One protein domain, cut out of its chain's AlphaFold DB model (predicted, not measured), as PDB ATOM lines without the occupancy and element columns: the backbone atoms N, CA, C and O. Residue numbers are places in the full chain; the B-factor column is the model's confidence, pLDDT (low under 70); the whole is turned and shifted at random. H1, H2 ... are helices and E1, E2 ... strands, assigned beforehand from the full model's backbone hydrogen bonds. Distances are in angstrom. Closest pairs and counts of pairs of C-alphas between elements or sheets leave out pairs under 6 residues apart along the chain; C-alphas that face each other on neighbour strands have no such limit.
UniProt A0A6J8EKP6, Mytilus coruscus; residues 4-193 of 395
ATOM      1  N   ILE A   4      73.510 163.053 237.345       58.94
ATOM      2  CA  ILE A   4      72.452 163.568 238.224       58.94
ATOM      3  C   ILE A   4      72.898 164.832 238.986       58.94
ATOM      4  O   ILE A   4      72.092 165.744 239.172       58.94
ATOM      5  N   ASP A   5      74.181 164.942 239.350       55.88
ATOM      6  CA  ASP A   5      74.734 166.136 240.014       55.88
ATOM      7  C   ASP A   5      74.845 167.326 239.040       55.88
ATOM      8  O   ASP A   5      74.728 168.491 239.428       55.88
ATOM      9  N   PHE A   6      74.980 167.038 237.740       55.59
ATOM     10  CA  PHE A   6      74.952 168.040 236.671       55.59
ATOM     11  C   PHE A   6      73.533 168.601 236.465       55.59
ATOM     12  O   PHE A   6      73.347 169.803 236.305       55.59
ATOM     13  N   ILE A   7      72.501 167.757 236.560       56.78
ATOM     14  CA  ILE A   7      71.097 168.162 236.370       56.78
ATOM     15  C   ILE A   7      70.587 169.052 237.523       56.78
ATOM     16  O   ILE A   7      69.808 169.974 237.287       56.78
ATOM     17  N   LYS A   8      71.055 168.843 238.761       56.66
ATOM     18  CA  LYS A   8      70.611 169.605 239.950       56.66
ATOM     19  C   LYS A   8      71.176 171.031 240.071       56.66
ATOM     20  O   LYS A   8      70.659 171.809 240.865       56.66
ATOM     21  N   SER A   9      72.205 171.401 239.306       58.53
ATOM     22  CA  SER A   9      72.988 172.635 239.529       58.53
ATOM     23  C   SER A   9      72.637 173.832 238.624       58.53
ATOM     24  O   SER A   9      73.418 174.776 238.551       58.53
ATOM     25  N   GLN A  10      71.500 173.824 237.906       55.44
ATOM     26  CA  GLN A  10      71.159 174.832 236.870       55.44
ATOM     27  C   GLN A  10      72.231 174.986 235.761       55.44
ATOM     28  O   GLN A  10      72.234 175.954 235.001       55.44
ATOM     29  N   THR A  11      73.143 174.022 235.612       59.94
ATOM     30  CA  THR A  11      74.250 174.085 234.642       59.94
ATOM     31  C   THR A  11      73.841 173.718 233.214       59.94
ATOM     32  O   THR A  11      74.608 173.985 232.288       59.94
ATOM     33  N   LEU A  12      72.620 173.208 232.990       63.16
ATOM     34  CA  LEU A  12      72.071 172.992 231.641       63.16
ATOM     35  C   LEU A  12      71.954 174.290 230.831       63.16
ATOM     36  O   LEU A  12      72.134 174.264 229.615       63.16
ATOM     37  N   ASP A  13      71.732 175.430 231.491       66.38
ATOM     38  CA  ASP A  13      71.715 176.746 230.844       66.38
ATOM     39  C   ASP A  13      73.098 177.152 230.306       66.38
ATOM     40  O   ASP A  13      73.197 178.051 229.478       66.38
ATOM     41  N   ARG A  14      74.186 176.497 230.726       73.38
ATOM     42  CA  ARG A  14      75.536 176.760 230.195       73.38
ATOM     43  C   ARG A  14      75.886 175.889 228.989       73.38
ATOM     44  O   ARG A  14      76.878 176.171 228.319       73.38
ATOM     45  N   LEU A  15      75.101 174.848 228.706       85.38
ATOM     46  CA  LEU A  15      75.349 173.960 227.575       85.38
ATOM     47  C   LEU A  15      74.948 174.646 226.268       85.38
ATOM     48  O   LEU A  15      73.818 175.112 226.107       85.38
ATOM     49  N   ILE A  16      75.890 174.676 225.326       90.75
ATOM     50  CA  ILE A  16      75.701 175.233 223.990       90.75
ATOM     51  C   ILE A  16      76.157 174.228 222.933       90.75
ATOM     52  O   ILE A  16      77.188 173.575 223.079       90.75
ATOM     53  N   CYS A  17      75.401 174.125 221.845       91.12
ATOM     54  CA  CYS A  17      75.794 173.404 220.640       91.12
ATOM     55  C   CYS A  17      76.084 174.437 219.552       91.12
ATOM     56  O   CYS A  17      75.151 175.046 219.026       91.12
ATOM     57  N   ASN A  18      77.361 174.661 219.240       93.81
ATOM     58  CA  ASN A  18      77.755 175.620 218.210       93.81
ATOM     59  C   ASN A  18      77.248 175.173 216.835       93.81
ATOM     60  O   ASN A  18      77.370 174.006 216.471       93.81
ATOM     61  N   LEU A  19      76.690 176.118 216.088       92.81
ATOM     62  CA  LEU A  19      76.193 175.918 214.732       92.81
ATOM     63  C   LEU A  19      77.149 176.586 213.748       92.81
ATOM     64  O   LEU A  19      77.684 177.663 214.017       92.81
ATOM     65  N   THR A  20      77.359 175.947 212.605       91.19
ATOM     66  CA  THR A  20      78.357 176.366 211.612       91.19
ATOM     67  C   THR A  20      77.701 176.825 210.310       91.19
ATOM     68  O   THR A  20      76.479 176.956 210.206       91.19
ATOM     69  N   ILE A  21      78.514 177.075 209.282       88.00
ATOM     70  CA  ILE A  21      78.040 177.420 207.935       88.00
ATOM     71  C   ILE A  21      77.151 176.301 207.360       88.00
ATOM     72  O   ILE A  21      76.165 176.602 206.688       88.00
ATOM     73  N   ALA A  22      77.434 175.030 207.679       88.81
ATOM     74  CA  ALA A  22      76.601 173.892 207.273       88.81
ATOM     75  C   ALA A  22      75.166 173.997 207.824       88.81
ATOM     76  O   ALA A  22      74.204 173.630 207.152       88.81
ATOM     77  N   ASP A  23      75.011 174.605 209.002       89.06
ATOM     78  CA  ASP A  23      73.726 174.879 209.650       89.06
ATOM     79  C   ASP A  23      73.090 176.203 209.198       89.06
ATOM     80  O   ASP A  23      72.119 176.667 209.800       89.06
ATOM     81  N   ARG A  24      73.623 176.831 208.139       91.81
ATOM     82  CA  ARG A  24      73.214 178.152 207.631       91.81
ATOM     83  C   ARG A  24      73.492 179.303 208.605       91.81
ATOM     84  O   ARG A  24      72.795 180.317 208.563       91.81
ATOM     85  N   CYS A  25      74.500 179.179 209.472       94.12
ATOM     86  CA  CYS A  25      74.974 180.313 210.267       94.12
ATOM     87  C   CYS A  25      75.676 181.348 209.361       94.12
ATOM     88  O   CYS A  25      76.586 180.971 208.615       94.12
ATOM     89  N   PRO A  26      75.299 182.642 209.398       93.38
ATOM     90  CA  PRO A  26      75.942 183.650 208.562       93.38
ATOM     91  C   PRO A  26      77.411 183.891 208.949       93.38
ATOM     92  O   PRO A  26      77.766 183.816 210.127       93.38
ATOM     93  N   PRO A  27      78.272 184.280 207.989       91.25
ATOM     94  CA  PRO A  27      79.658 184.616 208.289       91.25
ATOM     95  C   PRO A  27      79.736 185.790 209.271       91.25
ATOM     96  O   PRO A  27      78.919 186.716 209.208       91.25
ATOM     97  N   LYS A  28      80.745 185.755 210.151       92.06
ATOM     98  CA  LYS A  28      80.974 186.709 211.255       92.06
ATOM     99  C   LYS A  28      79.920 186.694 212.372       92.06
ATOM    100  O   LYS A  28      80.050 187.481 213.298       92.06
ATOM    101  N   CYS A  29      78.916 185.820 212.308       95.31
ATOM    102  CA  CYS A  29      77.940 185.656 213.380       95.31
ATOM    103  C   CYS A  29      78.279 184.454 214.262       95.31
ATOM    104  O   CYS A  29      78.889 183.482 213.811       95.31
ATOM    105  N   ARG A  30      77.832 184.503 215.516       95.81
ATOM    106  CA  ARG A  30      77.908 183.397 216.465       95.81
ATOM    107  C   ARG A  30      76.535 182.746 216.584       95.81
ATOM    108  O   ARG A  30      75.601 183.346 217.106       95.81
ATOM    109  N   CYS A  31      76.427 181.499 216.137       96.25
ATOM    110  CA  CYS A  31      75.187 180.734 216.217       96.25
ATOM    111  C   CYS A  31      75.345 179.544 217.161       96.25
ATOM    112  O   CYS A  31      76.321 178.799 217.064       96.25
ATOM    113  N   PHE A  32      74.378 179.327 218.048       94.31
ATOM    114  CA  PHE A  32      74.365 178.153 218.914       94.31
ATOM    115  C   PHE A  32      72.947 177.750 219.316       94.31
ATOM    116  O   PHE A  32      72.049 178.580 219.443       94.31
ATOM    117  N   TYR A  33      72.748 176.455 219.536       93.44
ATOM    118  CA  TYR A  33      71.551 175.921 220.170       93.44
ATOM    119  C   TYR A  33      71.792 175.762 221.671       93.44
ATOM    120  O   TYR A  33      72.844 175.267 222.074       93.44
ATOM    121  N   GLN A  34      70.833 176.178 222.494       91.19
ATOM    122  CA  GLN A  34      70.900 176.091 223.950       91.19
ATOM    123  C   GLN A  34      69.804 175.137 224.449       91.19
ATOM    124  O   GLN A  34      68.652 175.564 224.589       91.19
ATOM    125  N   PRO A  35      70.132 173.860 224.733       88.81
ATOM    126  CA  PRO A  35      69.143 172.850 225.108       88.81
ATOM    127  C   PRO A  35      68.359 173.193 226.376       88.81
ATOM    128  O   PRO A  35      67.158 172.966 226.410       88.81
ATOM    129  N   GLY A  36      69.005 173.788 227.389       86.00
ATOM    130  CA  GLY A  36      68.351 174.144 228.659       86.00
ATOM    131  C   GLY A  36      67.158 175.094 228.505       86.00
ATOM    132  O   GLY A  36      66.239 175.065 229.318       86.00
ATOM    133  N   ARG A  37      67.137 175.885 227.424       87.56
ATOM    134  CA  ARG A  37      66.047 176.813 227.085       87.56
ATOM    135  C   ARG A  37      65.317 176.447 225.797       87.56
ATOM    136  O   ARG A  37      64.458 177.206 225.372       87.56
ATOM    137  N   SER A  38      65.679 175.327 225.166       90.56
ATOM    138  CA  SER A  38      65.134 174.868 223.882       90.56
ATOM    139  C   SER A  38      65.121 175.936 222.780       90.56
ATOM    140  O   SER A  38      64.202 175.975 221.966       90.56
ATOM    141  N   ARG A  39      66.159 176.781 222.732       92.62
ATOM    142  CA  ARG A  39      66.226 177.939 221.827       92.62
ATOM    143  C   ARG A  39      67.472 177.941 220.960       92.62
ATOM    144  O   ARG A  39      68.520 177.420 221.350       92.62
ATOM    145  N   THR A  40      67.382 178.589 219.806       95.00
ATOM    146  CA  THR A  40      68.535 178.848 218.934       95.00
ATOM    147  C   THR A  40      68.870 180.327 218.969       95.00
ATOM    148  O   THR A  40      68.013 181.153 218.684       95.00
ATOM    149  N   VAL A  41      70.115 180.659 219.299       95.56
ATOM    150  CA  VAL A  41      70.601 182.040 219.341       95.56
ATOM    151  C   VAL A  41      71.474 182.295 218.121       95.56
ATOM    152  O   VAL A  41      72.383 181.514 217.829       95.56
ATOM    153  N   VAL A  42      71.200 183.389 217.419       96.81
ATOM    154  CA  VAL A  42      72.045 183.911 216.344       96.81
ATOM    155  C   VAL A  42      72.453 185.330 216.700       96.81
ATOM    156  O   VAL A  42      71.654 186.256 216.595       96.81
ATOM    157  N   ASP A  43      73.704 185.489 217.109       97.12
ATOM    158  CA  ASP A  43      74.297 186.781 217.429       97.12
ATOM    159  C   ASP A  43      75.127 187.282 216.242       97.12
ATOM    160  O   ASP A  43      76.166 186.721 215.888       97.12
ATOM    161  N   CYS A  44      74.618 188.321 215.594       96.56
ATOM    162  CA  CYS A  44      75.238 189.047 214.494       96.56
ATOM    163  C   CYS A  44      75.470 190.525 214.862       96.56
ATOM    164  O   CYS A  44      75.607 191.372 213.963       96.56
ATOM    165  N   SER A  45      75.475 190.855 216.153       97.62
ATOM    166  CA  SER A  45      75.647 192.226 216.625       97.62
ATOM    167  C   SER A  45      77.027 192.780 216.246       97.62
ATOM    168  O   SER A  45      78.018 192.052 216.204       97.62
ATOM    169  N   GLY A  46      77.115 194.064 215.880       96.44
ATOM    170  CA  GLY A  46      78.415 194.708 215.617       96.44
ATOM    171  C   GLY A  46      79.195 194.182 214.402       96.44
ATOM    172  O   GLY A  46      80.391 194.440 214.280       96.44
ATOM    173  N   THR A  47      78.559 193.445 213.486       95.06
ATOM    174  CA  THR A  47      79.242 192.795 212.348       95.06
ATOM    175  C   THR A  47      79.378 193.679 211.099       95.06
ATOM    176  O   THR A  47      79.911 193.228 210.079       95.06
ATOM    177  N   GLY A  48      78.916 194.936 211.158       93.12
ATOM    178  CA  GLY A  48      78.963 195.904 210.055       93.12
ATOM    179  C   GLY A  48      77.954 195.612 208.938       93.12
ATOM    180  O   GLY A  48      78.174 195.957 207.776       93.12
ATOM    181  N   ARG A  49      76.858 194.913 209.250       90.88
ATOM    182  CA  ARG A  49      75.856 194.507 208.255       90.88
ATOM    183  C   ARG A  49      74.994 195.682 207.810       90.88
ATOM    184  O   ARG A  49      74.496 196.436 208.630       90.88
ATOM    185  N   ARG A  50      74.735 195.774 206.504       91.50
ATOM    186  CA  ARG A  50      73.799 196.753 205.909       91.50
ATOM    187  C   ARG A  50      72.422 196.177 205.588       91.50
ATOM    188  O   ARG A  50      71.485 196.923 205.318       91.50
ATOM    189  N   LYS A  51      72.305 194.848 205.590       88.94
ATOM    190  CA  LYS A  51      71.088 194.102 205.255       88.94
ATOM    191  C   LYS A  51      70.989 192.834 206.098       88.94
ATOM    192  O   LYS A  51      72.004 192.327 206.586       88.94
ATOM    193  N   LEU A  52      69.770 192.320 206.226       90.00
ATOM    194  CA  LEU A  52      69.511 191.026 206.847       90.00
ATOM    195  C   LEU A  52      70.056 189.881 205.965       90.00
ATOM    196  O   LEU A  52      69.979 189.972 204.736       90.00
ATOM    197  N   PRO A  53      70.625 188.812 206.554       89.81
ATOM    198  CA  PRO A  53      71.136 187.669 205.801       89.81
ATOM    199  C   PRO A  53      70.002 186.914 205.091       89.81
ATOM    200  O   PRO A  53      68.895 186.817 205.603       89.81
ATOM    201  N   SER A  54      70.278 186.327 203.924       86.12
ATOM    202  CA  SER A  54      69.281 185.566 203.149       86.12
ATOM    203  C   SER A  54      68.860 184.249 203.812       86.12
ATOM    204  O   SER A  54      67.766 183.745 203.552       86.12
ATOM    205  N   ALA A  55      69.705 183.698 204.685       87.44
ATOM    206  CA  ALA A  55      69.458 182.459 205.403       87.44
ATOM    207  C   ALA A  55      69.937 182.555 206.856       87.44
ATOM    208  O   ALA A  55      70.947 183.194 207.143       87.44
ATOM    209  N   LEU A  56      69.203 181.878 207.738       92.38
ATOM    210  CA  LEU A  56      69.533 181.615 209.137       92.38
ATOM    211  C   LEU A  56      69.234 180.134 209.440       92.38
ATOM    212  O   LEU A  56      68.498 179.500 208.669       92.38
ATOM    213  N   PRO A  57      69.745 179.581 210.555       91.25
ATOM    214  CA  PRO A  57      69.357 178.255 211.024       91.25
ATOM    215  C   PRO A  57      67.832 178.132 211.177       91.25
ATOM    216  O   PRO A  57      67.200 178.906 211.894       91.25
ATOM    217  N   LEU A  58      67.225 177.153 210.498       84.19
ATOM    218  CA  LEU A  58      65.771 176.931 210.493       84.19
ATOM    219  C   LEU A  58      65.334 176.048 211.671       84.19
ATOM    220  O   LEU A  58      64.819 174.948 211.480       84.19
ATOM    221  N   LYS A  59      65.576 176.522 212.893       81.50
ATOM    222  CA  LYS A  59      65.147 175.866 214.136       81.50
ATOM    223  C   LYS A  59      64.013 176.657 214.788       81.50
ATOM    224  O   LYS A  59      63.899 177.860 214.575       81.50
ATOM    225  N   THR A  60      63.159 175.982 215.555       79.38
ATOM    226  CA  THR A  60      62.111 176.632 216.357       79.38
ATOM    227  C   THR A  60      62.728 177.487 217.466       79.38
ATOM    228  O   THR A  60      63.824 177.181 217.929       79.38
ATOM    229  N   ASP A  61      62.010 178.533 217.883       90.50
ATOM    230  CA  ASP A  61      62.429 179.479 218.928       90.50
ATOM    231  C   ASP A  61      63.786 180.143 218.638       90.50
ATOM    232  O   ASP A  61      64.805 179.910 219.295       90.50
ATOM    233  N   LEU A  62      63.800 180.933 217.564       95.12
ATOM    234  CA  LEU A  62      64.985 181.628 217.084       95.12
ATOM    235  C   LEU A  62      65.078 183.024 217.728       95.12
ATOM    236  O   LEU A  62      64.281 183.915 217.429       95.12
ATOM    237  N   GLU A  63      66.075 183.225 218.586       96.69
ATOM    238  CA  GLU A  63      66.444 184.533 219.125       96.69
ATOM    239  C   GLU A  63      67.582 185.118 218.284       96.69
ATOM    240  O   GLU A  63      68.666 184.540 218.196       96.69
ATOM    241  N   VAL A  64      67.335 186.257 217.641       96.50
ATOM    242  CA  VAL A  64      68.278 186.867 216.703       96.50
ATOM    243  C   VAL A  64      68.664 188.261 217.160       96.50
ATOM    244  O   VAL A  64      67.798 189.110 217.369       96.50
ATOM    245  N   ASP A  65      69.968 188.500 217.249       97.88
ATOM    246  CA  ASP A  65      70.548 189.805 217.538       97.88
ATOM    247  C   ASP A  65      71.261 190.349 216.292       97.88
ATOM    248  O   ASP A  65      72.282 189.830 215.841       97.88
ATOM    249  N   PHE A  66      70.692 191.398 215.710       97.19
ATOM    250  CA  PHE A  66      71.258 192.192 214.622       97.19
ATOM    251  C   PHE A  66      71.571 193.625 215.073       97.19
ATOM    252  O   PHE A  66      71.705 194.528 214.235       97.19
ATOM    253  N   SER A  67      71.687 193.866 216.376       97.62
ATOM    254  CA  SER A  67      71.922 195.193 216.929       97.62
ATOM    255  C   SER A  67      73.288 195.771 216.541       97.62
ATOM    256  O   SER A  67      74.214 195.058 216.147       97.62
ATOM    257  N   SER A  68      73.432 197.093 216.644       97.75
ATOM    258  CA  SER A  68      74.701 197.802 216.408       97.75
ATOM    259  C   SER A  68      75.308 197.529 215.026       97.75
ATOM    260  O   SER A  68      76.489 197.222 214.889       97.75
ATOM    261  N   ASN A  69      74.479 197.620 213.989       96.56
ATOM    262  CA  ASN A  69      74.854 197.433 212.589       96.56
ATOM    263  C   ASN A  69      74.429 198.669 211.758       96.56
ATOM    264  O   ASN A  69      74.022 199.699 212.291       96.56
ATOM    265  N   GLU A  70      74.523 198.590 210.430       95.94
ATOM    266  CA  GLU A  70      74.137 199.648 209.484       95.94
ATOM    267  C   GLU A  70      72.864 199.283 208.697       95.94
ATOM    268  O   GLU A  70      72.663 199.741 207.570       95.94
ATOM    269  N   ILE A  71      71.987 198.438 209.248       93.19
ATOM    270  CA  ILE A  71      70.802 197.952 208.531       93.19
ATOM    271  C   ILE A  71      69.827 199.109 208.306       93.19
ATOM    272  O   ILE A  71      69.417 199.775 209.254       93.19
ATOM    273  N   SER A  72      69.447 199.351 207.050       89.81
ATOM    274  CA  SER A  72      68.558 200.463 206.672       89.81
ATOM    275  C   SER A  72      67.150 200.025 206.253       89.81
ATOM    276  O   SER A  72      66.233 200.849 206.240       89.81
ATOM    277  N   SER A  73      66.969 198.747 205.908       85.19
ATOM    278  CA  SER A  73      65.699 198.159 205.466       85.19
ATOM    279  C   SER A  73      65.535 196.735 205.996       85.19
ATOM    280  O   SER A  73      66.510 195.995 206.113       85.19
ATOM    281  N   LEU A  74      64.286 196.368 206.292       83.94
ATOM    282  CA  LEU A  74      63.871 195.019 206.697       83.94
ATOM    283  C   LEU A  74      63.286 194.202 205.527       83.94
ATOM    284  O   LEU A  74      63.013 193.014 205.691       83.94
ATOM    285  N   GLY A  75      63.082 194.839 204.369       70.69
ATOM    286  CA  GLY A  75      62.631 194.193 203.134       70.69
ATOM    287  C   GLY A  75      63.762 193.463 202.404       70.69
ATOM    288  O   GLY A  75      64.941 193.647 202.710       70.69
ATOM    289  N   ASN A  76      63.397 192.626 201.436       61.22
ATOM    290  CA  ASN A  76      64.349 191.849 200.641       61.22
ATOM    291  C   ASN A  76      65.113 192.698 199.595       61.22
ATOM    292  O   ASN A  76      64.781 193.845 199.303       61.22
ATOM    293  N   ASP A  77      66.129 192.091 198.976       51.31
ATOM    294  CA  ASP A  77      67.018 192.730 197.991       51.31
ATOM    295  C   ASP A  77      66.362 193.119 196.655       51.31
ATOM    296  O   ASP A  77      67.009 193.744 195.818       51.31
ATOM    297  N   THR A  78      65.083 192.798 196.442       51.62
ATOM    298  CA  THR A  78      64.386 193.031 195.164       51.62
ATOM    299  C   THR A  78      63.681 194.388 195.089       51.62
ATOM    300  O   THR A  78      62.859 194.596 194.205       51.62
ATOM    301  N   GLY A  79      63.934 195.294 196.039       47.72
ATOM    302  CA  GLY A  79      63.221 196.573 196.129       47.72
ATOM    303  C   GLY A  79      61.753 196.437 196.554       47.72
ATOM    304  O   GLY A  79      61.005 197.404 196.442       47.72
ATOM    305  N   SER A  80      61.331 195.261 197.043       52.12
ATOM    306  CA  SER A  80      59.977 195.068 197.574       52.12
ATOM    307  C   SER A  80      59.912 195.492 199.044       52.12
ATOM    308  O   SER A  80      60.832 195.232 199.819       52.12
ATOM    309  N   GLU A  81      58.803 196.113 199.450       52.75
ATOM    310  CA  GLU A  81      58.551 196.479 200.852       52.75
ATOM    311  C   GLU A  81      58.273 195.264 201.762       52.75
ATOM    312  O   GLU A  81      58.056 195.447 202.957       52.75
ATOM    313  N   ASN A  82      58.287 194.035 201.231       58.44
ATOM    314  CA  ASN A  82      57.881 192.833 201.955       58.44
ATOM    315  C   ASN A  82      59.068 192.109 202.602       58.44
ATOM    316  O   ASN A  82      60.133 191.926 201.998       58.44
ATOM    317  N   MET A  83      58.852 191.605 203.817       65.62
ATOM    318  CA  MET A  83      59.812 190.731 204.491       65.62
ATOM    319  C   MET A  83      59.629 189.282 204.000       65.62
ATOM    320  O   MET A  83      58.662 188.600 204.345       65.62
ATOM    321  N   ILE A  84      60.560 188.786 203.175       65.56
ATOM    322  CA  ILE A  84      60.476 187.452 202.534       65.56
ATOM    323  C   ILE A  84      61.632 186.548 202.986       65.56
ATOM    324  O   ILE A  84      62.262 185.854 202.191       65.56
ATOM    325  N   TYR A  85      61.939 186.548 204.283       81.31
ATOM    326  CA  TYR A  85      62.938 185.631 204.830       81.31
ATOM    327  C   TYR A  85      62.266 184.369 205.370       81.31
ATOM    328  O   TYR A  85      61.375 184.442 206.221       81.31
ATOM    329  N   SER A  86      62.707 183.202 204.898       83.94
ATOM    330  CA  SER A  86      62.145 181.888 205.257       83.94
ATOM    331  C   SER A  86      62.204 181.588 206.760       83.94
ATOM    332  O   SER A  86      61.349 180.867 207.281       83.94
ATOM    333  N   TYR A  87      63.170 182.185 207.462       89.44
ATOM    334  CA  TYR A  87      63.359 182.039 208.901       89.44
ATOM    335  C   TYR A  87      62.410 182.901 209.753       89.44
ATOM    336  O   TYR A  87      62.255 182.623 210.937       89.44
ATOM    337  N   SER A  88      61.745 183.918 209.181       89.75
ATOM    338  CA  SER A  88      60.978 184.929 209.941       89.75
ATOM    339  C   SER A  88      59.910 184.321 210.851       89.75
ATOM    340  O   SER A  88      59.725 184.760 211.980       89.75
ATOM    341  N   LYS A  89      59.245 183.257 210.386       90.69
ATOM    342  CA  LYS A  89      58.187 182.565 211.138       90.69
ATOM    343  C   LYS A  89      58.683 181.855 212.402       90.69
ATOM    344  O   LYS A  89      57.867 181.532 213.254       90.69
ATOM    345  N   TYR A  90      59.986 181.591 212.502       92.62
ATOM    346  CA  TYR A  90      60.599 180.923 213.650       92.62
ATOM    347  C   TYR A  90      61.172 181.904 214.679       92.62
ATOM    348  O   TYR A  90      61.516 181.475 215.778       92.62
ATOM    349  N   ILE A  91      61.273 183.193 214.334       94.25
ATOM    350  CA  ILE A  91      61.828 184.219 215.215       94.25
ATOM    351  C   ILE A  91      60.891 184.457 216.397       94.25
ATOM    352  O   ILE A  91      59.726 184.811 216.210       94.25
ATOM    353  N   SER A  92      61.439 184.321 217.602       94.81
ATOM    354  CA  SER A  92      60.772 184.636 218.864       94.81
ATOM    355  C   SER A  92      61.312 185.899 219.525       94.81
ATOM    356  O   SER A  92      60.555 186.619 220.176       94.81
ATOM    357  N   LYS A  93      62.586 186.237 219.312       95.94
ATOM    358  CA  LYS A  93      63.150 187.537 219.694       95.94
ATOM    359  C   LYS A  93      63.972 188.109 218.560       95.94
ATOM    360  O   LYS A  93      64.759 187.393 217.947       95.94
ATOM    361  N   LEU A  94      63.792 189.395 218.302       96.06
ATOM    362  CA  LEU A  94      64.494 190.117 217.254       96.06
ATOM    363  C   LEU A  94      65.034 191.428 217.807       96.06
ATOM    364  O   LEU A  94      64.261 192.358 218.039       96.06
ATOM    365  N   ASP A  95      66.347 191.511 217.984       97.38
ATOM    366  CA  ASP A  95      67.016 192.770 218.288       97.38
ATOM    367  C   ASP A  95      67.572 193.402 217.010       97.38
ATOM    368  O   ASP A  95      68.402 192.836 216.307       97.38
ATOM    369  N   LEU A  96      67.066 194.582 216.683       96.31
ATOM    370  CA  LEU A  96      67.463 195.437 215.566       96.31
ATOM    371  C   LEU A  96      67.879 196.820 216.075       96.31
ATOM    372  O   LEU A  96      67.916 197.788 215.307       96.31
ATOM    373  N   SER A  97      68.155 196.950 217.370       97.06
ATOM    374  CA  SER A  97      68.478 198.231 217.974       97.06
ATOM    375  C   SER A  97      69.789 198.798 217.437       97.06
ATOM    376  O   SER A  97      70.657 198.068 216.961       97.06
ATOM    377  N   ASN A  98      69.937 200.121 217.492       97.12
ATOM    378  CA  ASN A  98      71.156 200.806 217.051       97.12
ATOM    379  C   ASN A  98      71.524 200.473 215.587       97.12
ATOM    380  O   ASN A  98      72.606 199.973 215.290       97.12
ATOM    381  N   ASN A  99      70.575 200.710 214.684       96.19
ATOM    382  CA  ASN A  99      70.714 200.551 213.235       96.19
ATOM    383  C   ASN A  99      70.246 201.845 212.526       96.19
ATOM    384  O   ASN A  99      70.052 202.889 213.155       96.19
ATOM    385  N   THR A 100      70.061 201.821 211.201       95.25
ATOM    386  CA  THR A 100      69.628 202.994 210.412       95.25
ATOM    387  C   THR A 100      68.241 202.836 209.780       95.25
ATOM    388  O   THR A 100      67.909 203.527 208.811       95.25
ATOM    389  N   ILE A 101      67.399 201.966 210.345       92.44
ATOM    390  CA  ILE A 101      66.072 201.625 209.816       92.44
ATOM    391  C   ILE A 101      65.161 202.858 209.848       92.44
ATOM    392  O   ILE A 101      64.986 203.491 210.890       92.44
ATOM    393  N   LYS A 102      64.555 203.194 208.701       89.75
ATOM    394  CA  LYS A 102      63.638 204.347 208.561       89.75
ATOM    395  C   LYS A 102      62.160 203.972 208.528       89.75
ATOM    396  O   LYS A 102      61.309 204.792 208.891       89.75
ATOM    397  N   MET A 103      61.857 202.764 208.060       86.94
ATOM    398  CA  MET A 103      60.501 202.269 207.841       86.94
ATOM    399  C   MET A 103      60.381 200.832 208.337       86.94
ATOM    400  O   MET A 103      61.248 200.002 208.074       86.94
ATOM    401  N   ILE A 104      59.288 200.563 209.045       89.31
ATOM    402  CA  ILE A 104      58.888 199.223 209.465       89.31
ATOM    403  C   ILE A 104      57.894 198.705 208.411       89.31
ATOM    404  O   ILE A 104      56.905 199.402 208.155       89.31
ATOM    405  N   PRO A 105      58.133 197.539 207.783       88.00
ATOM    406  CA  PRO A 105      57.210 196.951 206.814       88.00
ATOM    407  C   PRO A 105      55.812 196.726 207.392       88.00
ATOM    408  O   PRO A 105      55.670 196.297 208.539       88.00
ATOM    409  N   ASN A 106      54.771 196.956 206.585       86.94
ATOM    410  CA  ASN A 106      53.390 196.692 207.004       86.94
ATOM    411  C   ASN A 106      53.155 195.200 207.276       86.94
ATOM    412  O   ASN A 106      52.367 194.857 208.156       86.94
ATOM    413  N   ASP A 107      53.834 194.312 206.549       86.12
ATOM    414  CA  ASP A 107      53.644 192.867 206.648       86.12
ATOM    415  C   ASP A 107      54.477 192.195 207.751       86.12
ATOM    416  O   ASP A 107      54.275 191.008 208.013       86.12
ATOM    417  N   LEU A 108      55.358 192.943 208.434       87.06
ATOM    418  CA  LEU A 108      56.303 192.435 209.436       87.06
ATOM    419  C   LEU A 108      55.632 191.492 210.447       87.06
ATOM    420  O   LEU A 108      56.086 190.367 210.658       87.06
ATOM    421  N   VAL A 109      54.516 191.932 211.030       87.00
ATOM    422  CA  VAL A 109      53.797 191.183 212.072       87.00
ATOM    423  C   VAL A 109      53.208 189.875 211.540       87.00
ATOM    424  O   VAL A 109      53.191 188.870 212.242       87.00
ATOM    425  N   PHE A 110      52.783 189.840 210.277       87.19
ATOM    426  CA  PHE A 110      52.237 188.625 209.664       87.19
ATOM    427  C   PHE A 110      53.324 187.592 209.332       87.19
ATOM    428  O   PHE A 110      53.029 186.400 209.181       87.19
ATOM    429  N   LYS A 111      54.582 188.032 209.204       87.81
ATOM    430  CA  LYS A 111      55.741 187.162 208.955       87.81
ATOM    431  C   LYS A 111      56.345 186.626 210.249       87.81
ATOM    432  O   LYS A 111      56.730 185.457 210.289       87.81
ATOM    433  N   LEU A 112      56.395 187.445 211.296       90.19
ATOM    434  CA  LEU A 112      56.934 187.098 212.611       90.19
ATOM    435  C   LEU A 112      55.872 186.415 213.496       90.19
ATOM    436  O   LEU A 112      55.430 186.962 214.500       90.19
ATOM    437  N   ARG A 113      55.437 185.207 213.117       87.25
ATOM    438  CA  ARG A 113      54.305 184.507 213.766       87.25
ATOM    439  C   ARG A 113      54.538 184.094 215.224       87.25
ATOM    440  O   ARG A 113      53.573 183.994 215.970       87.25
ATOM    441  N   ASN A 114      55.789 183.856 215.612       89.94
ATOM    442  CA  ASN A 114      56.157 183.360 216.943       89.94
ATOM    443  C   ASN A 114      56.792 184.448 217.825       89.94
ATOM    444  O   ASN A 114      57.491 184.135 218.786       89.94
ATOM    445  N   ILE A 115      56.604 185.721 217.471       92.38
ATOM    446  CA  ILE A 115      57.353 186.821 218.067       92.38
ATOM    447  C   ILE A 115      56.899 187.141 219.490       92.38
ATOM    448  O   ILE A 115      55.727 187.388 219.758       92.38
ATOM    449  N   ASN A 116      57.867 187.195 220.398       92.75
ATOM    450  CA  ASN A 116      57.691 187.589 221.790       92.75
ATOM    451  C   ASN A 116      58.287 188.970 222.065       92.75
ATOM    452  O   ASN A 116      57.763 189.699 222.902       92.75
ATOM    453  N   LEU A 117      59.373 189.331 221.376       93.00
ATOM    454  CA  LEU A 117      60.025 190.624 221.552       93.00
ATOM    455  C   LEU A 117      60.659 191.127 220.253       93.00
ATOM    456  O   LEU A 117      61.425 190.414 219.609       93.00
ATOM    457  N   ILE A 118      60.396 192.387 219.923       94.25
ATOM    458  CA  ILE A 118      61.022 193.129 218.832       94.25
ATOM    459  C   ILE A 118      61.656 194.388 219.420       94.25
ATOM    460  O   ILE A 118      60.951 195.251 219.935       94.25
ATOM    461  N   ASN A 119      62.969 194.543 219.304       95.12
ATOM    462  CA  ASN A 119      63.662 195.764 219.702       95.12
ATOM    463  C   ASN A 119      64.128 196.526 218.457       95.12
ATOM    464  O   ASN A 119      65.044 196.097 217.773       95.12
ATOM    465  N   ILE A 120      63.494 197.658 218.148       94.94
ATOM    466  CA  ILE A 120      63.860 198.560 217.035       94.94
ATOM    467  C   ILE A 120      64.333 199.919 217.596       94.94
ATOM    468  O   ILE A 120      64.461 200.906 216.874       94.94
ATOM    469  N   SER A 121      64.649 200.000 218.891       95.06
ATOM    470  CA  SER A 121      65.119 201.239 219.518       95.06
ATOM    471  C   SER A 121      66.409 201.782 218.882       95.06
ATOM    472  O   SER A 121      67.165 201.060 218.233       95.06
ATOM    473  N   LYS A 122      66.679 203.084 219.045       95.00
ATOM    474  CA  LYS A 122      67.874 203.749 218.481       95.00
ATOM    475  C   LYS A 122      67.995 203.595 216.950       95.00
ATOM    476  O   LYS A 122      69.086 203.423 216.419       95.00
ATOM    477  N   ASN A 123      66.866 203.649 216.244       94.62
ATOM    478  CA  ASN A 123      66.792 203.705 214.780       94.62
ATOM    479  C   ASN A 123      66.265 205.073 214.308       94.62
ATOM    480  O   ASN A 123      66.008 205.971 215.107       94.62
ATOM    481  N   LYS A 124      66.084 205.249 212.995       92.50
ATOM    482  CA  LYS A 124      65.607 206.497 212.369       92.50
ATOM    483  C   LYS A 124      64.157 206.377 211.888       92.50
ATOM    484  O   LYS A 124      63.809 206.911 210.834       92.50
ATOM    485  N   VAL A 125      63.322 205.645 212.629       91.50
ATOM    486  CA  VAL A 125      61.935 205.346 212.248       91.50
ATOM    487  C   VAL A 125      61.127 206.637 212.122       91.50
ATOM    488  O   VAL A 125      61.097 207.462 213.030       91.50
ATOM    489  N   THR A 126      60.458 206.811 210.982       88.50
ATOM    490  CA  THR A 126      59.663 208.022 210.683       88.50
ATOM    491  C   THR A 126      58.157 207.777 210.631       88.50
ATOM    492  O   THR A 126      57.379 208.732 210.650       88.50
ATOM    493  N   LYS A 127      57.738 206.511 210.551       88.31
ATOM    494  CA  LYS A 127      56.338 206.075 210.491       88.31
ATOM    495  C   LYS A 127      56.189 204.748 211.228       88.31
ATOM    496  O   LYS A 127      57.052 203.881 211.102       88.31
ATOM    497  N   ILE A 128      55.077 204.594 211.938       91.75
ATOM    498  CA  ILE A 128      54.715 203.364 212.645       91.75
ATOM    499  C   ILE A 128      53.526 202.739 211.896       91.75
ATOM    500  O   ILE A 128      52.481 203.386 211.788       91.75
ATOM    501  N   PRO A 129      53.665 201.535 211.315       91.56
ATOM    502  CA  PRO A 129      52.589 200.901 210.565       91.56
ATOM    503  C   PRO A 129      51.461 200.449 211.496       91.56
ATOM    504  O   PRO A 129      51.698 199.926 212.584       91.56
ATOM    505  N   ARG A 130      50.214 200.618 211.041       92.50
ATOM    506  CA  ARG A 130      49.008 200.293 211.824       92.50
ATOM    507  C   ARG A 130      48.897 198.808 212.171       92.50
ATOM    508  O   ARG A 130      48.262 198.459 213.157       92.50
ATOM    509  N   THR A 131      49.530 197.935 211.393       91.12
ATOM    510  CA  THR A 131      49.552 196.490 211.644       91.12
ATOM    511  C   THR A 131      50.211 196.124 212.974       91.12
ATOM    512  O   THR A 131      49.879 195.086 213.529       91.12
ATOM    513  N   LEU A 132      51.052 196.991 213.552       91.06
ATOM    514  CA  LEU A 132      51.610 196.783 214.896       91.06
ATOM    515  C   LEU A 132      50.556 196.806 216.008       91.06
ATOM    516  O   LEU A 132      50.811 196.256 217.073       91.06
ATOM    517  N   GLN A 133      49.365 197.363 215.757       91.25
ATOM    518  CA  GLN A 133      48.258 197.353 216.714       91.25
ATOM    519  C   GLN A 133      47.834 195.928 217.123       91.25
ATOM    520  O   GLN A 133      47.231 195.754 218.177       91.25
ATOM    521  N   THR A 134      48.133 194.907 216.309       90.75
ATOM    522  CA  THR A 134      47.813 193.507 216.634       90.75
ATOM    523  C   THR A 134      48.780 192.886 217.641       90.75
ATOM    524  O   THR A 134      48.482 191.825 218.181       90.75
ATOM    525  N   LEU A 135      49.945 193.500 217.869       88.69
ATOM    526  CA  LEU A 135      50.889 193.075 218.898       88.69
ATOM    527  C   LEU A 135      50.513 193.691 220.244       88.69
ATOM    528  O   LEU A 135      49.955 194.788 220.315       88.69
ATOM    529  N   ASN A 136      50.892 193.022 221.328       88.88
ATOM    530  CA  ASN A 136      50.900 193.652 222.641       88.88
ATOM    531  C   ASN A 136      52.003 194.737 222.663       88.88
ATOM    532  O   ASN A 136      53.134 194.434 222.270       88.88
ATOM    533  N   PRO A 137      51.733 195.973 223.136       88.50
ATOM    534  CA  PRO A 137      52.748 197.024 223.266       88.50
ATOM    535  C   PRO A 137      54.024 196.587 224.008       88.50
ATOM    536  O   PRO A 137      55.109 197.074 223.702       88.50
ATOM    537  N   CYS A 138      53.932 195.625 224.934       87.31
ATOM    538  CA  CYS A 138      55.082 195.047 225.640       87.31
ATOM    539  C   CYS A 138      56.023 194.215 224.758       87.31
ATOM    540  O   CYS A 138      57.174 194.000 225.135       87.31
ATOM    541  N   GLN A 139      55.547 193.721 223.615       90.38
ATOM    542  CA  GLN A 139      56.335 192.898 222.693       90.38
ATOM    543  C   GLN A 139      57.210 193.748 221.765       90.38
ATOM    544  O   GLN A 139      57.957 193.186 220.969       90.38
ATOM    545  N   ILE A 140      57.131 195.082 221.825       91.31
ATOM    546  CA  ILE A 140      57.870 195.963 220.921       91.31
ATOM    547  C   ILE A 140      58.500 197.157 221.638       91.31
ATOM    548  O   ILE A 140      57.827 197.946 222.298       91.31
ATOM    549  N   TYR A 141      59.810 197.317 221.458       93.31
ATOM    550  CA  TYR A 141      60.590 198.436 221.980       93.31
ATOM    551  C   TYR A 141      60.987 199.350 220.827       93.31
ATOM    552  O   TYR A 141      61.837 199.009 220.002       93.31
ATOM    553  N   LEU A 142      60.360 200.521 220.762       92.12
ATOM    554  CA  LEU A 142      60.682 201.555 219.776       92.12
ATOM    555  C   LEU A 142      61.675 202.588 220.326       92.12
ATOM    556  O   LEU A 142      62.295 203.313 219.550       92.12
ATOM    557  N   GLY A 143      61.862 202.649 221.648       90.56
ATOM    558  CA  GLY A 143      62.571 203.746 222.299       90.56
ATOM    559  C   GLY A 143      61.823 205.066 222.112       90.56
ATOM    560  O   GLY A 143      60.594 205.092 222.089       90.56
ATOM    561  N   GLU A 144      62.561 206.165 221.962       91.00
ATOM    562  CA  GLU A 144      61.991 207.468 221.616       91.00
ATOM    563  C   GLU A 144      61.887 207.632 220.095       91.00
ATOM    564  O   GLU A 144      62.899 207.662 219.390       91.00
ATOM    565  N   VAL A 145      60.663 207.787 219.584       91.94
ATOM    566  CA  VAL A 145      60.396 208.008 218.156       91.94
ATOM    567  C   VAL A 145      59.552 209.263 217.968       91.94
ATOM    568  O   VAL A 145      58.534 209.440 218.630       91.94
ATOM    569  N   ALA A 146      59.941 210.123 217.020       91.94
ATOM    570  CA  ALA A 146      59.196 211.328 216.657       91.94
ATOM    571  C   ALA A 146      58.705 211.264 215.201       91.94
ATOM    572  O   ALA A 146      59.507 211.365 214.266       91.94
ATOM    573  N   ILE A 147      57.389 211.148 215.007       91.75
ATOM    574  CA  ILE A 147      56.738 211.009 213.693       91.75
ATOM    575  C   ILE A 147      55.857 212.221 213.358       91.75
ATOM    576  O   ILE A 147      55.432 212.969 214.237       91.75
ATOM    577  N   HIS A 148      55.559 212.419 212.073       90.00
ATOM    578  CA  HIS A 148      54.528 213.372 211.650       90.00
ATOM    579  C   HIS A 148      53.154 212.719 211.787       90.00
ATOM    580  O   HIS A 148      52.738 211.962 210.906       90.00
ATOM    581  N   CYS A 149      52.479 212.995 212.899       90.56
ATOM    582  CA  CYS A 149      51.174 212.423 213.189       90.56
ATOM    583  C   CYS A 149      50.077 213.044 212.319       90.56
ATOM    584  O   CYS A 149      50.043 214.254 212.095       90.56
ATOM    585  N   LYS A 150      49.164 212.201 211.849       89.56
ATOM    586  CA  LYS A 150      47.924 212.573 211.160       89.56
ATOM    587  C   LYS A 150      46.739 211.915 211.863       89.56
ATOM    588  O   LYS A 150      46.916 211.046 212.713       89.56
ATOM    589  N   CYS A 151      45.521 212.233 211.431       88.81
ATOM    590  CA  CYS A 151      44.318 211.654 212.027       88.81
ATOM    591  C   CYS A 151      44.309 210.116 212.013       88.81
ATOM    592  O   CYS A 151      43.872 209.471 212.962       88.81
ATOM    593  N   LYS A 152      44.876 209.509 210.963       89.19
ATOM    594  CA  LYS A 152      44.990 208.051 210.847       89.19
ATOM    595  C   LYS A 152      45.842 207.396 211.937       89.19
ATOM    596  O   LYS A 152      45.745 206.186 212.074       89.19
ATOM    597  N   ASP A 153      46.662 208.154 212.666       91.38
ATOM    598  CA  ASP A 153      47.584 207.660 213.694       91.38
ATOM    599  C   ASP A 153      46.957 207.674 215.100       91.38
ATOM    600  O   ASP A 153      47.596 207.272 216.070       91.38
ATOM    601  N   ILE A 154      45.679 208.063 215.216       90.88
ATOM    602  CA  ILE A 154      44.917 208.071 216.476       90.88
ATOM    603  C   ILE A 154      44.904 206.709 217.186       90.88
ATOM    604  O   ILE A 154      44.801 206.645 218.406       90.88
ATOM    605  N   TRP A 155      45.061 205.609 216.445       92.31
ATOM    606  CA  TRP A 155      45.128 204.260 217.015       92.31
ATOM    607  C   TRP A 155      46.271 204.102 218.028       92.31
ATOM    608  O   TRP A 155      46.116 203.338 218.974       92.31
ATOM    609  N   LEU A 156      47.375 204.846 217.879       92.19
ATOM    610  CA  LEU A 156      48.497 204.827 218.822       92.19
ATOM    611  C   LEU A 156      48.084 205.327 220.209       92.19
ATOM    612  O   LEU A 156      48.589 204.814 221.204       92.19
ATOM    613  N   GLN A 157      47.142 206.278 220.285       90.88
ATOM    614  CA  GLN A 157      46.625 206.767 221.566       90.88
ATOM    615  C   GLN A 157      45.852 205.694 222.326       90.88
ATOM    616  O   GLN A 157      45.892 205.674 223.548       90.88
ATOM    617  N   ASN A 158      45.180 204.795 221.607       89.81
ATOM    618  CA  ASN A 158      44.405 203.713 222.209       89.81
ATOM    619  C   ASN A 158      45.267 202.476 222.477       89.81
ATOM    620  O   ASN A 158      45.045 201.770 223.453       89.81
ATOM    621  N   TRP A 159      46.240 202.205 221.606       91.25
ATOM    622  CA  TRP A 159      47.081 201.014 221.666       91.25
ATOM    623  C   TRP A 159      48.183 201.111 222.723       91.25
ATOM    624  O   TRP A 159      48.361 200.176 223.489       91.25
ATOM    625  N   LEU A 160      48.897 202.235 222.833       89.19
ATOM    626  CA  LEU A 160      49.976 202.370 223.823       89.19
ATOM    627  C   LEU A 160      49.527 202.151 225.286       89.19
ATOM    628  O   LEU A 160      50.235 201.444 226.001       89.19
ATOM    629  N   PRO A 161      48.383 202.693 225.753       87.31
ATOM    630  CA  PRO A 161      47.915 202.475 227.120       87.31
ATOM    631  C   PRO A 161      47.101 201.185 227.291       87.31
ATOM    632  O   PRO A 161      46.664 200.903 228.405       87.31
ATOM    633  N   SER A 162      46.868 200.389 226.236       83.50
ATOM    634  CA  SER A 162      46.014 199.194 226.331       83.50
ATOM    635  C   SER A 162      46.614 198.072 227.187       83.50
ATOM    636  O   SER A 162      45.972 197.039 227.376       83.50
ATOM    637  N   PHE A 163      47.846 198.227 227.676       69.50
ATOM    638  CA  PHE A 163      48.528 197.247 228.511       69.50
ATOM    639  C   PHE A 163      49.281 197.940 229.660       69.50
ATOM    640  O   PHE A 163      49.787 199.045 229.487       69.50
ATOM    641  N   HIS A 164      49.316 197.294 230.834       64.38
ATOM    642  CA  HIS A 164      49.804 197.829 232.117       64.38
ATOM    643  C   HIS A 164      51.103 198.668 232.021       64.38
ATOM    644  O   HIS A 164      52.006 198.368 231.241       64.38
ATOM    645  N   SER A 165      51.229 199.662 232.910       60.12
ATOM    646  CA  SER A 165      52.235 200.744 232.908       60.12
ATOM    647  C   SER A 165      53.711 200.335 232.779       60.12
ATOM    648  O   SER A 165      54.525 201.141 232.341       60.12
ATOM    649  N   LYS A 166      54.082 199.094 233.113       65.06
ATOM    650  CA  LYS A 166      55.488 198.660 233.214       65.06
ATOM    651  C   LYS A 166      56.231 198.568 231.873       65.06
ATOM    652  O   LYS A 166      57.454 198.603 231.858       65.06
ATOM    653  N   CYS A 167      55.517 198.437 230.754       68.56
ATOM    654  CA  CYS A 167      56.128 198.349 229.419       68.56
ATOM    655  C   CYS A 167      56.199 199.692 228.685       68.56
ATOM    656  O   CYS A 167      56.875 199.800 227.661       68.56
ATOM    657  N   PHE A 168      55.495 200.704 229.196       64.06
ATOM    658  CA  PHE A 168      55.356 202.010 228.558       64.06
ATOM    659  C   PHE A 168      56.690 202.770 228.480       64.06
ATOM    660  O   PHE A 168      56.929 203.526 227.540       64.06
ATOM    661  N   ASP A 169      57.614 202.497 229.405       70.94
ATOM    662  CA  ASP A 169      58.927 203.147 229.444       70.94
ATOM    663  C   ASP A 169      59.803 202.846 228.217       70.94
ATOM    664  O   ASP A 169      60.633 203.676 227.835       70.94
ATOM    665  N   ASN A 170      59.589 201.701 227.559       79.81
ATOM    666  CA  ASN A 170      60.413 201.247 226.437       79.81
ATOM    667  C   ASN A 170      59.979 201.816 225.074       79.81
ATOM    668  O   ASN A 170      60.714 201.673 224.093       79.81
ATOM    669  N   THR A 171      58.806 202.454 224.993       87.81
ATOM    670  CA  THR A 171      58.236 202.981 223.744       87.81
ATOM    671  C   THR A 171      57.564 204.330 223.995       87.81
ATOM    672  O   THR A 171      56.432 204.405 224.463       87.81
ATOM    673  N   LYS A 172      58.254 205.413 223.623       89.44
ATOM    674  CA  LYS A 172      57.775 206.797 223.737       89.44
ATOM    675  C   LYS A 172      57.592 207.389 222.345       89.44
ATOM    676  O   LYS A 172      58.559 207.579 221.605       89.44
ATOM    677  N   VAL A 173      56.344 207.673 221.982       92.06
ATOM    678  CA  VAL A 173      55.989 208.171 220.647       92.06
ATOM    679  C   VAL A 173      55.592 209.640 220.726       92.06
ATOM    680  O   VAL A 173      54.655 210.017 221.431       92.06
ATOM    681  N   TYR A 174      56.288 210.470 219.957       92.69
ATOM    682  CA  TYR A 174      56.070 211.906 219.862       92.69
ATOM    683  C   TYR A 174      55.551 212.292 218.477       92.69
ATOM    684  O   TYR A 174      55.998 211.779 217.448       92.69
ATOM    685  N   CYS A 175      54.636 213.250 218.455       92.69
ATOM    686  CA  CYS A 175      54.140 213.913 217.265       92.69
ATOM    687  C   CYS A 175      54.920 215.204 217.028       92.69
ATOM    688  O   CYS A 175      55.011 216.051 217.915       92.69
ATOM    689  N   LYS A 176      55.463 215.367 215.820       89.69
ATOM    690  CA  LYS A 176      56.035 216.637 215.360       89.69
ATOM    691  C   LYS A 176      54.900 217.580 214.959       89.69
ATOM    692  O   LYS A 176      54.243 217.326 213.948       89.69
ATOM    693  N   TYR A 177      54.683 218.643 215.729       83.06
ATOM    694  CA  TYR A 177      53.637 219.646 215.511       83.06
ATOM    695  C   TYR A 177      54.228 221.044 215.724       83.06
ATOM    696  O   TYR A 177      54.822 221.286 216.765       83.06
ATOM    697  N   ASN A 178      54.117 221.945 214.739       75.88
ATOM    698  CA  ASN A 178      54.657 223.317 214.802       75.88
ATOM    699  C   ASN A 178      56.115 223.418 215.306       75.88
ATOM    700  O   ASN A 178      56.429 224.247 216.148       75.88
ATOM    701  N   ASN A 179      57.010 222.563 214.795       78.69
ATOM    702  CA  ASN A 179      58.418 222.438 215.219       78.69
ATOM    703  C   ASN A 179      58.654 221.973 216.669       78.69
ATOM    704  O   ASN A 179      59.805 221.778 217.058       78.69
ATOM    705  N   GLU A 180      57.601 221.683 217.428       85.88
ATOM    706  CA  GLU A 180      57.674 221.060 218.746       85.88
ATOM    707  C   GLU A 180      57.409 219.549 218.668       85.88
ATOM    708  O   GLU A 180      56.828 219.021 217.710       85.88
ATOM    709  N   LYS A 181      57.863 218.827 219.696       90.12
ATOM    710  CA  LYS A 181      57.563 217.407 219.893       90.12
ATOM    711  C   LYS A 181      56.571 217.270 221.042       90.12
ATOM    712  O   LYS A 181      56.932 217.478 222.194       90.12
ATOM    713  N   VAL A 182      55.348 216.851 220.735       91.44
ATOM    714  CA  VAL A 182      54.299 216.599 221.735       91.44
ATOM    715  C   VAL A 182      54.110 215.097 221.890       91.44
ATOM    716  O   VAL A 182      54.026 214.378 220.896       91.44
ATOM    717  N   HIS A 183      54.055 214.592 223.121       91.88
ATOM    718  CA  HIS A 183      53.799 213.171 223.356       91.88
ATOM    719  C   HIS A 183      52.418 212.775 222.807       91.88
ATOM    720  O   HIS A 183      51.438 213.480 223.050       91.88
ATOM    721  N   ILE A 184      52.312 211.653 222.085       90.81
ATOM    722  CA  ILE A 184      51.095 211.316 221.328       90.81
ATOM    723  C   ILE A 184      49.838 211.199 222.199       90.81
ATOM    724  O   ILE A 184      48.757 211.563 221.743       90.81
ATOM    725  N   LEU A 185      49.976 210.753 223.453       89.19
ATOM    726  CA  LEU A 185      48.862 210.655 224.408       89.19
ATOM    727  C   LEU A 185      48.320 212.015 224.861       89.19
ATOM    728  O   LEU A 185      47.161 212.104 225.243       89.19
ATOM    729  N   ASN A 186      49.127 213.073 224.774       90.31
ATOM    730  CA  ASN A 186      48.720 214.428 225.148       90.31
ATOM    731  C   ASN A 186      48.173 215.212 223.943       90.31
ATOM    732  O   ASN A 186      47.826 216.385 224.066       90.31
ATOM    733  N   MET A 187      48.120 214.593 222.759       88.19
ATOM    734  CA  MET A 187      47.716 215.249 221.520       88.19
ATOM    735  C   MET A 187      46.190 215.249 221.358       88.19
ATOM    736  O   MET A 187      45.540 214.212 221.486       88.19
ATOM    737  N   THR A 188      45.603 216.393 221.007       87.31
ATOM    738  CA  THR A 188      44.159 216.481 220.738       87.31
ATOM    739  C   THR A 188      43.809 215.934 219.350       87.31
ATOM    740  O   THR A 188      44.619 215.978 218.421       87.31
ATOM    741  N   LYS A 189      42.565 215.467 219.162       82.88
ATOM    742  CA  LYS A 189      42.059 215.044 217.838       82.88
ATOM    743  C   LYS A 189      42.179 216.162 216.795       82.88
ATOM    744  O   LYS A 189      42.544 215.898 215.652       82.88
ATOM    745  N   HIS A 190      41.939 217.409 217.205       78.06
ATOM    746  CA  HIS A 190      42.142 218.582 216.357       78.06
ATOM    747  C   HIS A 190      43.626 218.779 216.000       78.06
ATOM    748  O   HIS A 190      43.944 218.993 214.834       78.06
ATOM    749  N   GLY A 191      44.544 218.620 216.963       77.56
ATOM    750  CA  GLY A 191      45.991 218.660 216.719       77.56
ATOM    751  C   GLY A 191      46.479 217.580 215.745       77.56
ATOM    752  O   GLY A 191      47.415 217.811 214.984       77.56
ATOM    753  N   LEU A 192      45.817 216.418 215.701       84.12
ATOM    754  CA  LEU A 192      46.061 215.361 214.707       84.12
ATOM    755  C   LEU A 192      45.445 215.657 213.324       84.12
ATOM    756  O   LEU A 192      45.616 214.870 212.390       84.12
ATOM    757  N   GLY A 193      44.700 216.755 213.174       80.50
ATOM    758  CA  GLY A 193      43.964 217.071 211.951       80.50
ATOM    759  C   GLY A 193      42.776 216.140 211.700       80.50
ATOM    760  O   GLY A 193      42.379 215.952 210.550       80.50
TER     761      GLY A 193
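Overview. This is residues 4 to 193 of the 395 residues of a protein of Mytilus coruscus (UniProt A0A6J8EKP6). With little regular structure, the chain winds in stacked turns, strands E1 to E6 lining one side as a sheet; E7 to E9 form a second sheet towards one end, and residues 4 to 9 stick out at the other. Six named helices and nine named strands, of mixed class, hold 72 of the 190 printed residues. The whole is compact, with radius of gyration of the C-alphas 18.6 A and spans of 64 by 43 by 26 A.

Along the chain. H1 is residues 4 to 7, from C-alpha 4 at (72.452, 163.568, 238.224), H2 11 to 14, E1 17 to 19, E2 30 to 34, E3 39 to 43, E4 62 to 65, E5 91 to 95, H3 108 to 111, E6 117 to 119, H4 130 to 134, E7 143 to 147, H5 155 to 162, H6 165 to 170, E8 171 to 177, E9 180 to 183.

Arrangement. E1 E2 E3 is a meander, successive antiparallel neighbours; N 32 and O 41 are 3.0 A apart. E3 to E6 are parallel neighbours; N 64 and O 93 are 2.8 A apart. H4 and H5 touch, closest C-alphas Gln 133 and Trp 159, 6.3 A.

Size, cuts and confidence. The printed part has no cut. Residues 4 to 13, 76 to 84 and 163 to 168 have pLDDT under 70.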